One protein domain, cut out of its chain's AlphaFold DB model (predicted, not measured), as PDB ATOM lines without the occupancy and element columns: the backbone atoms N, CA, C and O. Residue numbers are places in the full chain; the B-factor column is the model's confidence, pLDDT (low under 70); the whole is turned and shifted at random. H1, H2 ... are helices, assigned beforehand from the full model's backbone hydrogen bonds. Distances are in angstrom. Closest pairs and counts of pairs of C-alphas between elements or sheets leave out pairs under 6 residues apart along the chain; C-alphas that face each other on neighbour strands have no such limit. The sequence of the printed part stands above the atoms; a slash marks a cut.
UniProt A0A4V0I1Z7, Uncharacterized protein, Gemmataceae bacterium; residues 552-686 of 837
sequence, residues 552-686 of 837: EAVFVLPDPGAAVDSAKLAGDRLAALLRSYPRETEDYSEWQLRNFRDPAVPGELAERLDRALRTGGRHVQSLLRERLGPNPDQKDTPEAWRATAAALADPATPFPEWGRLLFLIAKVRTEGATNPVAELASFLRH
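This is residues 552 to 686 of the 837 residues of an uncharacterized protein of Gemmataceae bacterium (UniProt A0A4V0I1Z7). Long H2 and H4, side by side, make the core; H1 and H5 cross H4 on opposite sides; H3 packs on H5. The printed part has 135 residues with five named helices, H1 to H5 in order: all helix. It is compact, radius of gyration of the C-alphas 15.9 A, and spans 49 by 34 by 29 A.

Start at H1, residues 566 to 580; its residues 570 to 574 alone touch H4, residues 655 to 669, closest at C-alphas 570 and 658, 5.3 A. H2, residues 601 to 628, touches H4 at a shallow tilt of 18 degrees, closest at C-alphas 613 and 662, 6.2 A. H5, residues 676 to 685, touches H3, residues 638 to 648, closest at C-alphas 681 and 645, 4.6 A. Every O i to N i+4 pair in H2 to H5 is within hydrogen-bond range; H1 has 9 of 11.

Find C-alpha 566, opening H1, at (6.465, 7.539, 11.665); H2 runs 40.5 A; H5 ends at C-alpha 685, (1.625, 18.755, 32.612).

The printed part has no cut; the H1 to H2 link is long; residues 599 to 600 have low confidence.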
ATOM      1  N   GLU A 552       4.942  16.558  -5.111       96.19
ATOM      2  CA  GLU A 552       4.505  15.534  -4.172       96.19
ATOM      3  C   GLU A 552       3.342  16.052  -3.302       96.19
ATOM      4  O   GLU A 552       3.363  17.181  -2.812       96.19
ATOM      5  N   ALA A 553       2.322  15.216  -3.089       97.81
ATOM      6  CA  ALA A 553       1.160  15.565  -2.273       97.81
ATOM      7  C   ALA A 553       1.496  15.448  -0.777       97.81
ATOM      8  O   ALA A 553       1.195  14.447  -0.125       97.81
ATOM      9  N   VAL A 554       2.170  16.465  -0.241       98.00
ATOM     10  CA  VAL A 554       2.778  16.454   1.099       98.00
ATOM     11  C   VAL A 554       1.794  16.293   2.266       98.00
ATOM     12  O   VAL A 554       2.201  15.847   3.337       98.00
ATOM     13  N   PHE A 555       0.505  16.591   2.081       98.19
ATOM     14  CA  PHE A 555      -0.537  16.364   3.093       98.19
ATOM     15  C   PHE A 555      -1.286  15.035   2.918       98.19
ATOM     16  O   PHE A 555      -2.119  14.679   3.754       98.19
ATOM     17  N   VAL A 556      -0.976  14.257   1.878       98.06
ATOM     18  CA  VAL A 556      -1.480  12.886   1.735       98.06
ATOM     19  C   VAL A 556      -0.584  11.955   2.545       98.06
ATOM     20  O   VAL A 556       0.412  11.414   2.065       98.06
ATOM     21  N   LEU A 557      -0.941  11.794   3.815       97.94
ATOM     22  CA  LEU A 557      -0.210  10.946   4.748       97.94
ATOM     23  C   LEU A 557      -0.630   9.473   4.576       97.94
ATOM     24  O   LEU A 557      -1.836   9.199   4.577       97.94
ATOM     25  N   PRO A 558       0.316   8.523   4.432       97.88
ATOM     26  CA  PRO A 558       0.000   7.095   4.484       97.88
ATOM     27  C   PRO A 558      -0.499   6.703   5.882       97.88
ATOM     28  O   PRO A 558      -0.232   7.400   6.851       97.88
ATOM     29  N   ASP A 559      -1.212   5.585   6.011       97.75
ATOM     30  CA  ASP A 559      -1.571   5.049   7.329       97.75
ATOM     31  C   ASP A 559      -0.323   4.555   8.094       97.75
ATOM     32  O   ASP A 559       0.593   4.005   7.472       97.75
ATOM     33  N   PRO A 560      -0.266   4.684   9.437       97.00
ATOM     34  CA  PRO A 560       0.822   4.103  10.219       97.00
ATOM     35  C   PRO A 560       0.851   2.576  10.062       97.00
ATOM     36  O   PRO A 560      -0.171   1.904  10.204       97.00
ATOM     37  N   GLY A 561       2.038   2.022   9.808       95.25
ATOM     38  CA  GLY A 561       2.251   0.588   9.629       95.25
ATOM     39  C   GLY A 561       3.736   0.237   9.523       95.25
ATOM     40  O   GLY A 561       4.585   1.121   9.514       95.25
ATOM     41  N   ALA A 562       4.055  -1.056   9.411       92.88
ATOM     42  CA  ALA A 562       5.442  -1.543   9.425       92.88
ATOM     43  C   ALA A 562       6.328  -0.984   8.292       92.88
ATOM     44  O   ALA A 562       7.545  -0.950   8.429       92.88
ATOM     45  N   ALA A 563       5.725  -0.547   7.183       95.88
ATOM     46  CA  ALA A 563       6.436   0.038   6.046       95.88
ATOM     47  C   ALA A 563       6.659   1.560   6.160       95.88
ATOM     48  O   ALA A 563       7.290   2.140   5.281       95.88
ATOM     49  N   VAL A 564       6.125   2.217   7.198       97.44
ATOM     50  CA  VAL A 564       6.153   3.679   7.340       97.44
ATOM     51  C   VAL A 564       6.896   4.072   8.614       97.44
ATOM     52  O   VAL A 564       6.416   3.837   9.723       97.44
ATOM     53  N   ASP A 565       8.040   4.737   8.453       97.50
ATOM     54  CA  ASP A 565       8.788   5.333   9.563       97.50
ATOM     55  C   ASP A 565       8.075   6.602  10.055       97.50
ATOM     56  O   ASP A 565       8.250   7.705   9.533       97.50
ATOM     57  N   SER A 566       7.235   6.436  11.079       97.50
ATOM     58  CA  SER A 566       6.465   7.539  11.665       97.50
ATOM     59  C   SER A 566       7.353   8.599  12.325       97.50
ATOM     60  O   SER A 566       6.891   9.725  12.503       97.50
ATOM     61  N   ALA A 567       8.596   8.265  12.693       97.50
ATOM     62  CA  ALA A 567       9.509   9.204  13.333       97.50
ATOM     63  C   ALA A 567      10.106  10.200  12.329       97.50
ATOM     64  O   ALA A 567      10.344  11.342  12.699       97.50
ATOM     65  N   LYS A 568      10.303   9.799  11.066       97.75
ATOM     66  CA  LYS A 568      10.871  10.671  10.016       97.75
ATOM     67  C   LYS A 568       9.835  11.323   9.112       97.75
ATOM     68  O   LYS A 568      10.086  12.389   8.558       97.75
ATOM     69  N   LEU A 569       8.656  10.709   8.987       97.88
ATOM     70  CA  LEU A 569       7.641  11.127   8.022       97.88
ATOM     71  C   LEU A 569       7.285  12.622   8.121       97.88
ATOM     72  O   LEU A 569       7.181  13.276   7.091       97.88
ATOM     73  N   ALA A 570       7.096  13.180   9.323       98.12
ATOM     74  CA  ALA A 570       6.713  14.589   9.464       98.12
ATOM     75  C   ALA A 570       7.802  15.556   8.978       98.12
ATOM     76  O   ALA A 570       7.489  16.468   8.208       98.12
ATOM     77  N   GLY A 571       9.059  15.339   9.377       97.69
ATOM     78  CA  GLY A 571      10.208  16.107   8.900       97.69
ATOM     79  C   GLY A 571      10.374  16.020   7.386       97.69
ATOM     80  O   GLY A 571      10.505  17.050   6.724       97.69
ATOM     81  N   ASP A 572      10.250  14.818   6.813       98.00
ATOM     82  CA  ASP A 572      10.321  14.607   5.363       98.00
ATOM     83  C   ASP A 572       9.213  15.374   4.618       98.00
ATOM     84  O   ASP A 572       9.477  16.030   3.605       98.00
ATOM     85  N   ARG A 573       7.973  15.360   5.138       97.94
ATOM     86  CA  ARG A 573       6.840  16.108   4.561       97.94
ATOM     87  C   ARG A 573       7.014  17.619   4.668       97.94
ATOM     88  O   ARG A 573       6.725  18.314   3.696       97.94
ATOM     89  N   LEU A 574       7.505  18.130   5.796       97.38
ATOM     90  CA  LEU A 574       7.798  19.557   5.965       97.38
ATOM     91  C   LEU A 574       8.928  20.014   5.034       97.38
ATOM     92  O   LEU A 574       8.806  21.045   4.378       97.38
ATOM     93  N   ALA A 575       9.999  19.227   4.911       96.75
ATOM     94  CA  ALA A 575      11.097  19.535   4.001       96.75
ATOM     95  C   ALA A 575      10.650  19.503   2.529       96.75
ATOM     96  O   ALA A 575      11.077  20.340   1.731       96.75
ATOM     97  N   ALA A 576       9.781  18.556   2.161       96.88
ATOM     98  CA  ALA A 576       9.170  18.512   0.836       96.88
ATOM     99  C   ALA A 576       8.261  19.724   0.580       96.88
ATOM    100  O   ALA A 576       8.362  20.327  -0.484       96.88
ATOM    101  N   LEU A 577       7.442  20.123   1.561       97.00
ATOM    102  CA  LEU A 577       6.571  21.297   1.472       97.00
ATOM    103  C   LEU A 577       7.386  22.572   1.202       97.00
ATOM    104  O   LEU A 577       7.121  23.258   0.220       97.00
ATOM    105  N   LEU A 578       8.412  22.844   2.014       95.69
ATOM    106  CA  LEU A 578       9.249  24.044   1.878       95.69
ATOM    107  C   LEU A 578      10.005  24.087   0.545       95.69
ATOM    108  O   LEU A 578      10.181  25.150  -0.045       95.69
ATOM    109  N   ARG A 579      10.438  22.925   0.043       96.44
ATOM    110  CA  ARG A 579      11.117  22.813  -1.254       96.44
ATOM    111  C   ARG A 579      10.167  23.024  -2.432       96.44
ATOM    112  O   ARG A 579      10.569  23.623  -3.424       96.44
ATOM    113  N   SER A 580       8.949  22.489  -2.362       96.25
ATOM    114  CA  SER A 580       7.970  22.582  -3.452       96.25
ATOM    115  C   SER A 580       7.240  23.923  -3.491       96.25
ATOM    116  O   SER A 580       6.845  24.353  -4.571       96.25
ATOM    117  N   TYR A 581       7.086  24.582  -2.341       95.69
ATOM    118  CA  TYR A 581       6.343  25.833  -2.198       95.69
ATOM    119  C   TYR A 581       7.154  26.827  -1.351       95.69
ATOM    120  O   TYR A 581       6.829  27.034  -0.175       95.69
ATOM    121  N   PRO A 582       8.228  27.415  -1.914       91.25
ATOM    122  CA  PRO A 582       9.040  28.398  -1.205       91.25
ATOM    123  C   PRO A 582       8.217  29.663  -0.930       91.25
ATOM    124  O   PRO A 582       7.583  30.207  -1.835       91.25
ATOM    125  N   ARG A 583       8.216  30.122   0.325       85.44
ATOM    126  CA  ARG A 583       7.499  31.318   0.795       85.44
ATOM    127  C   ARG A 583       8.369  32.089   1.785       85.44
ATOM    128  O   ARG A 583       9.259  31.513   2.405       85.44
ATOM    129  N   GLU A 584       8.095  33.384   1.930       74.38
ATOM    130  CA  GLU A 584       8.785  34.240   2.904       74.38
ATOM    131  C   GLU A 584       8.455  33.848   4.351       74.38
ATOM    132  O   GLU A 584       9.313  33.935   5.228       74.38
ATOM    133  N   THR A 585       7.230  33.370   4.597       77.12
ATOM    134  CA  THR A 585       6.779  32.876   5.901       77.12
ATOM    135  C   THR A 585       6.464  31.382   5.846       77.12
ATOM    136  O   THR A 585       5.860  30.881   4.902       77.12
ATOM    137  N   GLU A 586       6.827  30.644   6.899       86.12
ATOM    138  CA  GLU A 586       6.532  29.203   7.017       86.12
ATOM    139  C   GLU A 586       5.072  28.907   7.423       86.12
ATOM    140  O   GLU A 586       4.730  27.788   7.810       86.12
ATOM    141  N   ASP A 587       4.205  29.918   7.424       87.12
ATOM    142  CA  ASP A 587       2.909  29.866   8.091       87.12
ATOM    143  C   ASP A 587       1.714  29.685   7.140       87.12
ATOM    144  O   ASP A 587       0.604  29.452   7.633       87.12
ATOM    145  N   TYR A 588       1.965  29.779   5.825       94.06
ATOM    146  CA  TYR A 588       1.034  29.588   4.703       94.06
ATOM    147  C   TYR A 588      -0.358  30.187   4.962       94.06
ATOM    148  O   TYR A 588      -1.395  29.550   4.747       94.06
ATOM    149  N   SER A 589      -0.399  31.412   5.494       91.94
ATOM    150  CA  SER A 589      -1.647  32.099   5.854       91.94
ATOM    151  C   SER A 589      -2.601  32.290   4.665       91.94
ATOM    152  O   SER A 589      -3.824  32.272   4.822       91.94
ATOM    153  N   GLU A 590      -2.051  32.381   3.460       92.38
ATOM    154  CA  GLU A 590      -2.756  32.485   2.193       92.38
ATOM    155  C   GLU A 590      -3.524  31.206   1.815       92.38
ATOM    156  O   GLU A 590      -4.515  31.285   1.088       92.38
ATOM    157  N   TRP A 591      -3.157  30.041   2.367       96.50
ATOM    158  CA  TRP A 591      -3.857  28.766   2.146       96.50
ATOM    159  C   TRP A 591      -5.083  28.573   3.044       96.50
ATOM    160  O   TRP A 591      -5.794  27.580   2.902       96.50
ATOM    161  N   GLN A 592      -5.367  29.487   3.972       95.12
ATOM    162  CA  GLN A 592      -6.514  29.338   4.867       95.12
ATOM    163  C   GLN A 592      -7.833  29.227   4.095       95.12
ATOM    164  O   GLN A 592      -8.107  30.025   3.200       95.12
ATOM    165  N   LEU A 593      -8.703  28.289   4.492       94.56
ATOM    166  CA  LEU A 593      -9.941  28.009   3.750       94.56
ATOM    167  C   LEU A 593     -10.858  29.227   3.576       94.56
ATOM    168  O   LEU A 593     -11.547  29.335   2.566       94.56
ATOM    169  N   ARG A 594     -10.838  30.179   4.518       91.38
ATOM    170  CA  ARG A 594     -11.605  31.436   4.424       91.38
ATOM    171  C   ARG A 594     -11.212  32.313   3.226       91.38
ATOM    172  O   ARG A 594     -12.024  33.120   2.775       91.38
ATOM    173  N   ASN A 595     -10.003  32.133   2.692       88.75
ATOM    174  CA  ASN A 595      -9.530  32.826   1.494       88.75
ATOM    175  C   ASN A 595     -10.190  32.257   0.222       88.75
ATOM    176  O   ASN A 595     -10.143  32.874  -0.843       88.75
ATOM    177  N   PHE A 596     -10.878  31.113   0.326       91.00
ATOM    178  CA  PHE A 596     -11.621  30.469  -0.754       91.00
ATOM    179  C   PHE A 596     -13.129  30.483  -0.435       91.00
ATOM    180  O   PHE A 596     -13.690  29.512   0.050       91.00
ATOM    181  N   ARG A 597     -13.812  31.604  -0.707       76.62
ATOM    182  CA  ARG A 597     -15.231  31.853  -0.347       76.62
ATOM    183  C   ARG A 597     -16.303  31.025  -1.099       76.62
ATOM    184  O   ARG A 597     -17.480  31.356  -1.010       76.62
ATOM    185  N   ASP A 598     -15.935  30.015  -1.879       70.69
ATOM    186  CA  ASP A 598     -16.893  29.205  -2.660       70.69
ATOM    187  C   ASP A 598     -17.507  28.086  -1.786       70.69
ATOM    188  O   ASP A 598     -16.808  27.580  -0.928       70.69
ATOM    189  N   PRO A 599     -18.776  27.668  -1.923       63.78
ATOM    190  CA  PRO A 599     -19.322  26.531  -1.171       63.78
ATOM    191  C   PRO A 599     -18.803  25.122  -1.550       63.78
ATOM    192  O   PRO A 599     -18.803  24.246  -0.685       63.78
ATOM    193  N   ALA A 600     -18.395  24.849  -2.795       68.50
ATOM    194  CA  ALA A 600     -18.101  23.487  -3.267       68.50
ATOM    195  C   ALA A 600     -16.663  23.031  -2.958       68.50
ATOM    196  O   ALA A 600     -16.454  21.976  -2.356       68.50
ATOM    197  N   VAL A 601     -15.666  23.845  -3.315       81.81
ATOM    198  CA  VAL A 601     -14.240  23.502  -3.152       81.81
ATOM    199  C   VAL A 601     -13.815  23.386  -1.681       81.81
ATOM    200  O   VAL A 601     -13.132  22.419  -1.334       81.81
ATOM    201  N   PRO A 602     -14.230  24.281  -0.764       81.25
ATOM    202  CA  PRO A 602     -13.860  24.177   0.643       81.25
ATOM    203  C   PRO A 602     -14.382  22.924   1.328       81.25
ATOM    204  O   PRO A 602     -13.757  22.497   2.291       81.25
ATOM    205  N   GLY A 603     -15.472  22.314   0.848       90.19
ATOM    206  CA  GLY A 603     -15.945  21.028   1.361       90.19
ATOM    207  C   GLY A 603     -14.926  19.913   1.119       90.19
ATOM    208  O   GLY A 603     -14.511  19.240   2.062       90.19
ATOM    209  N   GLU A 604     -14.462  19.770  -0.126       93.75
ATOM    210  CA  GLU A 604     -13.446  18.777  -0.493       93.75
ATOM    211  C   GLU A 604     -12.087  19.084   0.164       93.75
ATOM    212  O   GLU A 604     -11.447  18.183   0.715       93.75
ATOM    213  N   LEU A 605     -11.668  20.357   0.187       95.56
ATOM    214  CA  LEU A 605     -10.440  20.780   0.873       95.56
ATOM    215  C   LEU A 605     -10.501  20.479   2.378       95.56
ATOM    216  O   LEU A 605      -9.567  19.889   2.923       95.56
ATOM    217  N   ALA A 606     -11.596  20.848   3.049       95.31
ATOM    218  CA  ALA A 606     -11.795  20.587   4.471       95.31
ATOM    219  C   ALA A 606     -11.783  19.087   4.767       95.31
ATOM    220  O   ALA A 606     -11.097  18.667   5.695       95.31
ATOM    221  N   GLU A 607     -12.460  18.265   3.959       95.69
ATOM    222  CA  GLU A 607     -12.472  16.814   4.155       95.69
ATOM    223  C   GLU A 607     -11.057  16.215   4.060       95.69
ATOM    224  O   GLU A 607     -10.682  15.356   4.869       95.69
ATOM    225  N   ARG A 608     -10.246  16.678   3.098       97.06
ATOM    226  CA  ARG A 608      -8.851  16.238   2.939       97.06
ATOM    227  C   ARG A 608      -7.963  16.696   4.089       97.06
ATOM    228  O   ARG A 608      -7.194  15.879   4.592       97.06
ATOM    229  N   LEU A 609      -8.094  17.946   4.533       97.38
ATOM    230  CA  LEU A 609      -7.369  18.470   5.695       97.38
ATOM    231  C   LEU A 609      -7.750  17.709   6.971       97.38
ATOM    232  O   LEU A 609      -6.873  17.255   7.701       97.38
ATOM    233  N   ASP A 610      -9.042  17.466   7.199       97.06
ATOM    234  CA  ASP A 610      -9.534  16.705   8.348       97.06
ATOM    235  C   ASP A 610      -9.025  15.253   8.312       97.06
ATOM    236  O   ASP A 610      -8.671  14.673   9.343       97.06
ATOM    237  N   ARG A 611      -8.946  14.646   7.120       97.75
ATOM    238  CA  ARG A 611      -8.342  13.320   6.928       97.75
ATOM    239  C   ARG A 611      -6.844  13.336   7.236       97.75
ATOM    240  O   ARG A 611      -6.384  12.439   7.941       97.75
ATOM    241  N   ALA A 612      -6.108  14.341   6.762       97.88
ATOM    242  CA  ALA A 612      -4.683  14.504   7.040       97.88
ATOM    243  C   ALA A 612      -4.421  14.677   8.546       97.88
ATOM    244  O   ALA A 612      -3.579  13.969   9.100       97.88
ATOM    245  N   LEU A 613      -5.209  15.510   9.239       97.75
ATOM    246  CA  LEU A 613      -5.149  15.669  10.698       97.75
ATOM    247  C   LEU A 613      -5.409  14.350  11.430       97.75
ATOM    248  O   LEU A 613      -4.644  13.982  12.321       97.75
ATOM    249  N   ARG A 614      -6.448  13.596  11.040       97.38
ATOM    250  CA  ARG A 614      -6.748  12.286  11.647       97.38
ATOM    251  C   ARG A 614      -5.633  11.266  11.416       97.38
ATOM    252  O   ARG A 614      -5.297  10.515  12.330       97.38
ATOM    253  N   THR A 615      -5.065  11.199  10.214       98.06
ATOM    254  CA  THR A 615      -3.974  10.260   9.912       98.06
ATOM    255  C   THR A 615      -2.687  10.643  10.630       98.06
ATOM    256  O   THR A 615      -2.102   9.795  11.300       98.06
ATOM    257  N   GLY A 616      -2.290  11.916  10.597       98.06
ATOM    258  CA  GLY A 616      -1.134  12.391  11.354       98.06
ATOM    259  C   GLY A 616      -1.319  12.221  12.864       98.06
ATOM    260  O   GLY A 616      -0.401  11.788  13.558       98.06
ATOM    261  N   GLY A 617      -2.540  12.406  13.373       97.69
ATOM    262  CA  GLY A 617      -2.868  12.091  14.759       97.69
ATOM    263  C   GLY A 617      -2.660  10.616  15.109       97.69
ATOM    264  O   GLY A 617      -2.098  10.310  16.159       97.69
ATOM    265  N   ARG A 618      -3.006   9.684  14.211       97.69
ATOM    266  CA  ARG A 618      -2.718   8.251  14.401       97.69
ATOM    267  C   ARG A 618      -1.218   7.936  14.401       97.69
ATOM    268  O   ARG A 618      -0.815   7.060  15.164       97.69
ATOM    269  N   HIS A 619      -0.393   8.645  13.625       98.06
ATOM    270  CA  HIS A 619       1.071   8.522  13.712       98.06
ATOM    271  C   HIS A 619       1.601   8.976  15.072       98.06
ATOM    272  O   HIS A 619       2.341   8.230  15.713       98.06
ATOM    273  N   VAL A 620       1.166  10.146  15.554       97.94
ATOM    274  CA  VAL A 620       1.547  10.640  16.886       97.94
ATOM    275  C   VAL A 620       1.111   9.653  17.970       97.94
ATOM    276  O   VAL A 620       1.915   9.273  18.815       97.94
ATOM    277  N   GLN A 621      -0.124   9.149  17.910       96.62
ATOM    278  CA  GLN A 621      -0.611   8.122  18.835       96.62
ATOM    279  C   GLN A 621       0.209   6.824  18.764       96.62
ATOM    280  O   GLN A 621       0.427   6.191  19.796       96.62
ATOM    281  N   SER A 622       0.672   6.414  17.579       96.19
ATOM    282  CA  SER A 622       1.550   5.247  17.416       96.19
ATOM    283  C   SER A 622       2.894   5.453  18.117       96.19
ATOM    284  O   SER A 622       3.299   4.601  18.905       96.19
ATOM    285  N   LEU A 623       3.534   6.608  17.905       96.94
ATOM    286  CA  LEU A 623       4.790   6.983  18.566       96.94
ATOM    287  C   LEU A 623       4.629   7.070  20.092       96.94
ATOM    288  O   LEU A 623       5.508   6.650  20.842       96.94
ATOM    289  N   LEU A 624       3.486   7.572  20.569       96.56
ATOM    290  CA  LEU A 624       3.179   7.612  22.000       96.56
ATOM    291  C   LEU A 624       3.023   6.208  22.592       96.56
ATOM    292  O   LEU A 624       3.559   5.946  23.666       96.56
ATOM    293  N   ARG A 625       2.348   5.282  21.895       95.06
ATOM    294  CA  ARG A 625       2.247   3.879  22.336       95.06
ATOM    295  C   ARG A 625       3.608   3.190  22.362       95.06
ATOM    296  O   ARG A 625       3.906   2.503  23.332       95.06
ATOM    297  N   GLU A 626       4.438   3.401  21.343       95.06
ATOM    298  CA  GLU A 626       5.807   2.873  21.306       95.06
ATOM    299  C   GLU A 626       6.636   3.396  22.484       95.06
ATOM    300  O   GLU A 626       7.314   2.622  23.161       95.06
ATOM    301  N   ARG A 627       6.506   4.688  22.807       95.00
ATOM    302  CA  ARG A 627       7.177   5.301  23.957       95.00
ATOM    303  C   ARG A 627       6.683   4.760  25.299       95.00
ATOM    304  O   ARG A 627       7.488   4.549  26.208       95.00
ATOM    305  N   LEU A 628       5.381   4.507  25.436       95.00
ATOM    306  CA  LEU A 628       4.833   3.796  26.594       95.00
ATOM    307  C   LEU A 628       5.332   2.341  26.642       95.00
ATOM    308  O   LEU A 628       5.341   1.735  27.707       95.00
ATOM    309  N   GLY A 629       5.869   1.797  25.553       93.56
ATOM    310  CA  GLY A 629       6.473   0.471  25.497       93.56
ATOM    311  C   GLY A 629       5.437  -0.658  25.536       93.56
ATOM    312  O   GLY A 629       4.245  -0.430  25.313       93.56
ATOM    313  N   PRO A 630       5.868  -1.903  25.808       90.25
ATOM    314  CA  PRO A 630       4.944  -3.027  25.892       90.25
ATOM    315  C   PRO A 630       3.967  -2.826  27.059       90.25
ATOM    316  O   PRO A 630       4.362  -2.365  28.131       90.25
ATOM    317  N   ASN A 631       2.705  -3.215  26.855       90.56
ATOM    318  CA  ASN A 631       1.605  -3.079  27.821       90.56
ATOM    319  C   ASN A 631       1.309  -1.618  28.227       90.56
ATOM    320  O   ASN A 631       1.422  -1.281  29.409       90.56
ATOM    321  N   PRO A 632       0.891  -0.747  27.286       90.44
ATOM    322  CA  PRO A 632       0.590   0.657  27.584       90.44
ATOM    323  C   PRO A 632      -0.440   0.816  28.714       90.44
ATOM    324  O   PRO A 632      -0.339   1.748  29.503       90.44
ATOM    325  N   ASP A 633      -1.349  -0.148  28.882       89.00
ATOM    326  CA  ASP A 633      -2.383  -0.145  29.928       89.00
ATOM    327  C   ASP A 633      -1.818  -0.300  31.348       89.00
ATOM    328  O   ASP A 633      -2.433   0.143  32.320       89.00
ATOM    329  N   GLN A 634      -0.641  -0.920  31.488       91.94
ATOM    330  CA  GLN A 634       0.081  -0.986  32.763       91.94
ATOM    331  C   GLN A 634       0.849   0.306  33.049       91.94
ATOM    332  O   GLN A 634       1.120   0.609  34.208       91.94
ATOM    333  N   LYS A 635       1.191   1.066  32.003       93.31
ATOM    334  CA  LYS A 635       1.904   2.342  32.112       93.31
ATOM    335  C   LYS A 635       0.986   3.554  32.103       93.31
ATOM    336  O   LYS A 635       1.486   4.671  32.171       93.31
ATOM    337  N   ASP A 636      -0.326   3.354  32.074       95.25
ATOM    338  CA  ASP A 636      -1.316   4.413  32.236       95.25
ATOM    339  C   ASP A 636      -1.322   4.928  33.682       95.25
ATOM    340  O   ASP A 636      -2.157   4.558  34.510       95.25
ATOM    341  N   THR A 637      -0.306   5.733  33.984       95.88
ATOM    342  CA  THR A 637       0.003   6.291  35.299       95.88
ATOM    343  C   THR A 637       0.338   7.775  35.155       95.88
ATOM    344  O   THR A 637       0.927   8.166  34.137       95.88
ATOM    345  N   PRO A 638       0.039   8.614  36.165       96.19
ATOM    346  CA  PRO A 638       0.387  10.034  36.141       96.19
ATOM    347  C   PRO A 638       1.871  10.291  35.839       96.19
ATOM    348  O   PRO A 638       2.212  11.187  35.069       96.19
ATOM    349  N   GLU A 639       2.769   9.484  36.405       96.12
ATOM    350  CA  GLU A 639       4.220   9.615  36.248       96.12
ATOM    351  C   GLU A 639       4.666   9.366  34.802       96.12
ATOM    352  O   GLU A 639       5.448  10.146  34.251       96.12
ATOM    353  N   ALA A 640       4.147   8.313  34.162       96.06
ATOM    354  CA  ALA A 640       4.467   8.003  32.770       96.06
ATOM    355  C   ALA A 640       3.942   9.081  31.808       96.06
ATOM    356  O   ALA A 640       4.624   9.447  30.844       96.06
ATOM    357  N   TRP A 641       2.762   9.639  32.087       96.88
ATOM    358  CA  TRP A 641       2.197  10.734  31.302       96.88
ATOM    359  C   TRP A 641       2.973  12.043  31.464       96.88
ATOM    360  O   TRP A 641       3.252  12.696  30.459       96.88
ATOM    361  N   ARG A 642       3.447  12.381  32.675       96.56
ATOM    362  CA  ARG A 642       4.362  13.522  32.884       96.56
ATOM    363  C   ARG A 642       5.676  13.350  32.116       96.56
ATOM    364  O   ARG A 642       6.132  14.284  31.457       96.56
ATOM    365  N   ALA A 643       6.264  12.152  32.137       96.25
ATOM    366  CA  ALA A 643       7.470  11.853  31.358       96.25
ATOM    367  C   ALA A 643       7.222  11.944  29.838       96.25
ATOM    368  O   ALA A 643       8.095  12.364  29.075       96.25
ATOM    369  N   THR A 644       6.017  11.587  29.394       96.69
ATOM    370  CA  THR A 644       5.578  11.758  28.003       96.69
ATOM    371  C   THR A 644       5.421  13.236  27.643       96.69
ATOM    372  O   THR A 644       5.875  13.650  26.580       96.69
ATOM    373  N   ALA A 645       4.883  14.061  28.543       97.06
ATOM    374  CA  ALA A 645       4.753  15.507  28.350       97.06
ATOM    375  C   ALA A 645       6.103  16.219  28.156       97.06
ATOM    376  O   ALA A 645       6.200  17.170  27.379       97.06
ATOM    377  N   ALA A 646       7.145  15.766  28.860       96.19
ATOM    378  CA  ALA A 646       8.509  16.256  28.665       96.19
ATOM    379  C   ALA A 646       9.032  15.897  27.267       96.19
ATOM    380  O   ALA A 646       9.588  16.745  26.579       96.19
ATOM    381  N   ALA A 647       8.771  14.668  26.817       96.25
ATOM    382  CA  ALA A 647       9.187  14.190  25.504       96.25
ATOM    383  C   ALA A 647       8.511  14.922  24.344       96.25
ATOM    384  O   ALA A 647       9.167  15.227  23.361       96.25
ATOM    385  N   LEU A 648       7.218  15.236  24.463       97.06
ATOM    386  CA  LEU A 648       6.482  15.985  23.438       97.06
ATOM    387  C   LEU A 648       7.090  17.373  23.160       97.06
ATOM    388  O   LEU A 648       6.878  17.923  22.084       97.06
ATOM    389  N   ALA A 649       7.821  17.937  24.126       94.62
ATOM    390  CA  ALA A 649       8.484  19.233  24.015       94.62
ATOM    391  C   ALA A 649       9.992  19.139  23.722       94.62
ATOM    392  O   ALA A 649      10.635  20.173  23.556       94.62
ATOM    393  N   ASP A 650      10.563  17.934  23.688       96.50
ATOM    394  CA  ASP A 650      11.993  17.727  23.476       96.50
ATOM    395  C   ASP A 650      12.332  17.822  21.973       96.50
ATOM    396  O   ASP A 650      11.822  17.006  21.192       96.50
ATOM    397  N   PRO A 651      13.192  18.774  21.548       95.56
ATOM    398  CA  PRO A 651      13.598  18.944  20.151       95.56
ATOM    399  C   PRO A 651      14.323  17.728  19.559       95.56
ATOM    400  O   PRO A 651      14.381  17.611  18.339       95.56
ATOM    401  N   ALA A 652      14.859  16.820  20.382       96.50
ATOM    402  CA  ALA A 652      15.515  15.598  19.916       96.50
ATOM    403  C   ALA A 652      14.534  14.462  19.560       96.50
ATOM    404  O   ALA A 652      14.950  13.405  19.086       96.50
ATOM    405  N   THR A 653      13.236  14.646  19.813       96.69
ATOM    406  CA  THR A 653      12.188  13.664  19.504       96.69
ATOM    407  C   THR A 653      11.471  14.017  18.195       96.69
ATOM    408  O   THR A 653      11.558  15.153  17.742       96.69
ATOM    409  N   PRO A 654      10.704  13.095  17.584       97.31
ATOM    410  CA  PRO A 654       9.936  13.405  16.371       97.31
ATOM    411  C   PRO A 654       8.684  14.274  16.616       97.31
ATOM    412  O   PRO A 654       8.021  14.701  15.671       97.31
ATOM    413  N   PHE A 655       8.298  14.524  17.872       98.06
ATOM    414  CA  PHE A 655       7.039  15.204  18.194       98.06
ATOM    415  C   PHE A 655       6.977  16.683  17.777       98.06
ATOM    416  O   PHE A 655       5.916  17.090  17.302       98.06
ATOM    417  N   PRO A 656       8.044  17.497  17.885       97.25
ATOM    418  CA  PRO A 656       8.022  18.888  17.430       97.25
ATOM    419  C   PRO A 656       7.755  19.033  15.930       97.25
ATOM    420  O   PRO A 656       6.998  19.920  15.534       97.25
ATOM    421  N   GLU A 657       8.300  18.147  15.094       97.56
ATOM    422  CA  GLU A 657       8.029  18.140  13.650       97.56
ATOM    423  C   GLU A 657       6.568  17.785  13.361       97.56
ATOM    424  O   GLU A 657       5.896  18.487  12.606       97.56
ATOM    425  N   TRP A 658       6.028  16.763  14.038       98.31
ATOM    426  CA  TRP A 658       4.594  16.462  13.985       98.31
ATOM    427  C   TRP A 658       3.738  17.632  14.473       98.31
ATOM    428  O   TRP A 658       2.703  17.924  13.878       98.31
ATOM    429  N   GLY A 659       4.176  18.329  15.521       97.81
ATOM    430  CA  GLY A 659       3.525  19.524  16.039       97.81
ATOM    431  C   GLY A 659       3.462  20.631  14.995       97.81
ATOM    432  O   GLY A 659       2.386  21.170  14.768       97.81
ATOM    433  N   ARG A 660       4.578  20.923  14.313       97.50
ATOM    434  CA  ARG A 660       4.639  21.910  13.220       97.50
ATOM    435  C   ARG A 660       3.728  21.521  12.055       97.50
ATOM    436  O   ARG A 660       2.919  22.341  11.632       97.50
ATOM    437  N   LEU A 661       3.809  20.275  11.580       98.12
ATOM    438  CA  LEU A 661       3.008  19.800  10.449       98.12
ATOM    439  C   LEU A 661       1.505  19.823  10.757       98.12
ATOM    440  O   LEU A 661       0.721  20.368   9.983       98.12
ATOM    441  N   LEU A 662       1.087  19.261  11.894       98.25
ATOM    442  CA  LEU A 662      -0.326  19.228  12.279       98.25
ATOM    443  C   LEU A 662      -0.865  20.619  12.602       98.25
ATOM    444  O   LEU A 662      -2.010  20.909  12.266       98.25
ATOM    445  N   PHE A 663      -0.055  21.481  13.219       97.81
ATOM    446  CA  PHE A 663      -0.431  22.869  13.462       97.81
ATOM    447  C   PHE A 663      -0.657  23.621  12.153       97.81
ATOM    448  O   PHE A 663      -1.669  24.303  12.020       97.81
ATOM    449  N   LEU A 664       0.225  23.444  11.165       97.69
ATOM    450  CA  LEU A 664       0.054  24.038   9.846       97.69
ATOM    451  C   LEU A 664      -1.252  23.571   9.188       97.69
ATOM    452  O   LEU A 664      -2.062  24.400   8.780       97.69
ATOM    453  N   ILE A 665      -1.503  22.258   9.148       97.88
ATOM    454  CA  ILE A 665      -2.732  21.693   8.567       97.88
ATOM    455  C   ILE A 665      -3.977  22.227   9.302       97.88
ATOM    456  O   ILE A 665      -4.961  22.613   8.668       97.88
ATOM    457  N   ALA A 666      -3.934  22.298  10.636       97.00
ATOM    458  CA  ALA A 666      -5.029  22.826  11.445       97.00
ATOM    459  C   ALA A 666      -5.254  24.327  11.206       97.00
ATOM    460  O   ALA A 666      -6.398  24.757  11.095       97.00
ATOM    461  N   LYS A 667      -4.183  25.114  11.056       96.25
ATOM    462  CA  LYS A 667      -4.249  26.554  10.773       96.25
ATOM    463  C   LYS A 667      -4.823  26.839   9.385       96.25
ATOM    464  O   LYS A 667      -5.643  27.741   9.242       96.25
ATOM    465  N   VAL A 668      -4.449  26.047   8.377       96.06
ATOM    466  CA  VAL A 668      -5.053  26.090   7.032       96.06
ATOM    467  C   VAL A 668      -6.561  25.812   7.121       96.06
ATOM    468  O   VAL A 668      -7.367  26.486   6.477       96.06
ATOM    469  N   ARG A 669      -6.962  24.856   7.968       95.75
ATOM    470  CA  ARG A 669      -8.366  24.481   8.180       95.75
ATOM    471  C   ARG A 669      -9.175  25.523   8.955       95.75
ATOM    472  O   ARG A 669     -10.367  25.688   8.676       95.75
ATOM    473  N   THR A 670      -8.592  26.153   9.971       93.12
ATOM    474  CA  THR A 670      -9.277  27.061  10.901       93.12
ATOM    475  C   THR A 670      -8.294  28.093  11.443       93.12
ATOM    476  O   THR A 670      -7.253  27.753  12.002       93.12
ATOM    477  N   GLU A 671      -8.641  29.372  11.304       90.38
ATOM    478  CA  GLU A 671      -7.854  30.450  11.895       90.38
ATOM    479  C   GLU A 671      -7.832  30.325  13.422       90.38
ATOM    480  O   GLU A 671      -8.842  30.018  14.050       90.38
ATOM    481  N   GLY A 672      -6.663  30.555  14.021       90.06
ATOM    482  CA  GLY A 672      -6.505  30.478  15.472       90.06
ATOM    483  C   GLY A 672      -6.487  29.054  16.029       90.06
ATOM    484  O   GLY A 672      -6.561  28.893  17.245       90.06
ATOM    485  N   ALA A 673      -6.368  28.024  15.180       95.06
ATOM    486  CA  ALA A 673      -6.093  26.668  15.644       95.06
ATOM    487  C   ALA A 673      -4.884  26.649  16.599       95.06
ATOM    488  O   ALA A 673      -3.954  27.440  16.462       95.06
ATOM    489  N   THR A 674      -4.886  25.746  17.570       96.31
ATOM    490  CA  THR A 674      -3.753  25.507  18.470       96.31
ATOM    491  C   THR A 674      -2.813  24.466  17.869       96.31
ATOM    492  O   THR A 674      -3.207  23.656  17.029       96.31
ATOM    493  N   ASN A 675      -1.547  24.454  18.297       97.25
ATOM    494  CA  ASN A 675      -0.652  23.344  17.974       97.25
ATOM    495  C   ASN A 675      -1.086  22.111  18.791       97.25
ATOM    496  O   ASN A 675      -0.934  22.129  20.016       97.25
ATOM    497  N   PRO A 676      -1.581  21.033  18.155       97.62
ATOM    498  CA  PRO A 676      -2.212  19.932  18.879       97.62
ATOM    499  C   PRO A 676      -1.214  19.107  19.710       97.62
ATOM    500  O   PRO A 676      -1.590  18.509  20.716       97.62
ATOM    501  N   VAL A 677       0.071  19.091  19.333       97.94
ATOM    502  CA  VAL A 677       1.137  18.445  20.119       97.94
ATOM    503  C   VAL A 677       1.473  19.280  21.352       97.94
ATOM    504  O   VAL A 677       1.611  18.732  22.445       97.94
ATOM    505  N   ALA A 678       1.555  20.605  21.199       97.44
ATOM    506  CA  ALA A 678       1.778  21.514  22.319       97.44
ATOM    507  C   ALA A 678       0.583  21.530  23.288       97.44
ATOM    508  O   ALA A 678       0.779  21.553  24.501       97.44
ATOM    509  N   GLU A 679      -0.644  21.456  22.766       97.38
ATOM    510  CA  GLU A 679      -1.870  21.310  23.553       97.38
ATOM    511  C   GLU A 679      -1.851  20.017  24.375       97.38
ATOM    512  O   GLU A 679      -2.063  20.064  25.586       97.38
ATOM    513  N   LEU A 680      -1.503  18.879  23.757       98.06
ATOM    514  CA  LEU A 680      -1.343  17.614  24.475       98.06
ATOM    515  C   LEU A 680      -0.243  17.707  25.542       98.06
ATOM    516  O   LEU A 680      -0.458  17.294  26.678       98.06
ATOM    517  N   ALA A 681       0.918  18.274  25.213       97.75
ATOM    518  CA  ALA A 681       2.011  18.441  26.168       97.75
ATOM    519  C   ALA A 681       1.600  19.313  27.364       97.75
ATOM    520  O   ALA A 681       1.906  18.971  28.505       97.75
ATOM    521  N   SER A 682       0.889  20.414  27.110       97.06
ATOM    522  CA  SER A 682       0.346  21.292  28.146       97.06
ATOM    523  C   SER A 682      -0.657  20.546  29.023       97.06
ATOM    524  O   SER A 682      -0.494  20.503  30.240       97.06
ATOM    525  N   PHE A 683      -1.634  19.865  28.418       97.56
ATOM    526  CA  PHE A 683      -2.628  19.057  29.123       97.56
ATOM    527  C   PHE A 683      -1.979  18.025  30.060       97.56
ATOM    528  O   PHE A 683      -2.324  17.960  31.236       97.56
ATOM    529  N   LEU A 684      -0.982  17.275  29.581       97.31
ATOM    530  CA  LEU A 684      -0.310  16.238  30.374       97.31
ATOM    531  C   LEU A 684       0.556  16.794  31.524       97.31
ATOM    532  O   LEU A 684       0.915  16.040  32.429       97.31
ATOM    533  N   ARG A 685       0.906  18.089  31.509       97.25
ATOM    534  CA  ARG A 685       1.625  18.755  32.612       97.25
ATOM    535  C   ARG A 685       0.714  19.179  33.759       97.25
ATOM    536  O   ARG A 685       1.232  19.447  34.840       97.25
ATOM    537  N   HIS A 686      -0.599  19.243  33.544       97.00
ATOM    538  CA  HIS A 686      -1.536  19.605  34.599       97.00
ATOM    539  C   HIS A 686      -1.608  18.478  35.634       97.00
ATOM    540  O   HIS A 686      -1.903  17.323  35.322       97.00
TER     541      HIS A 686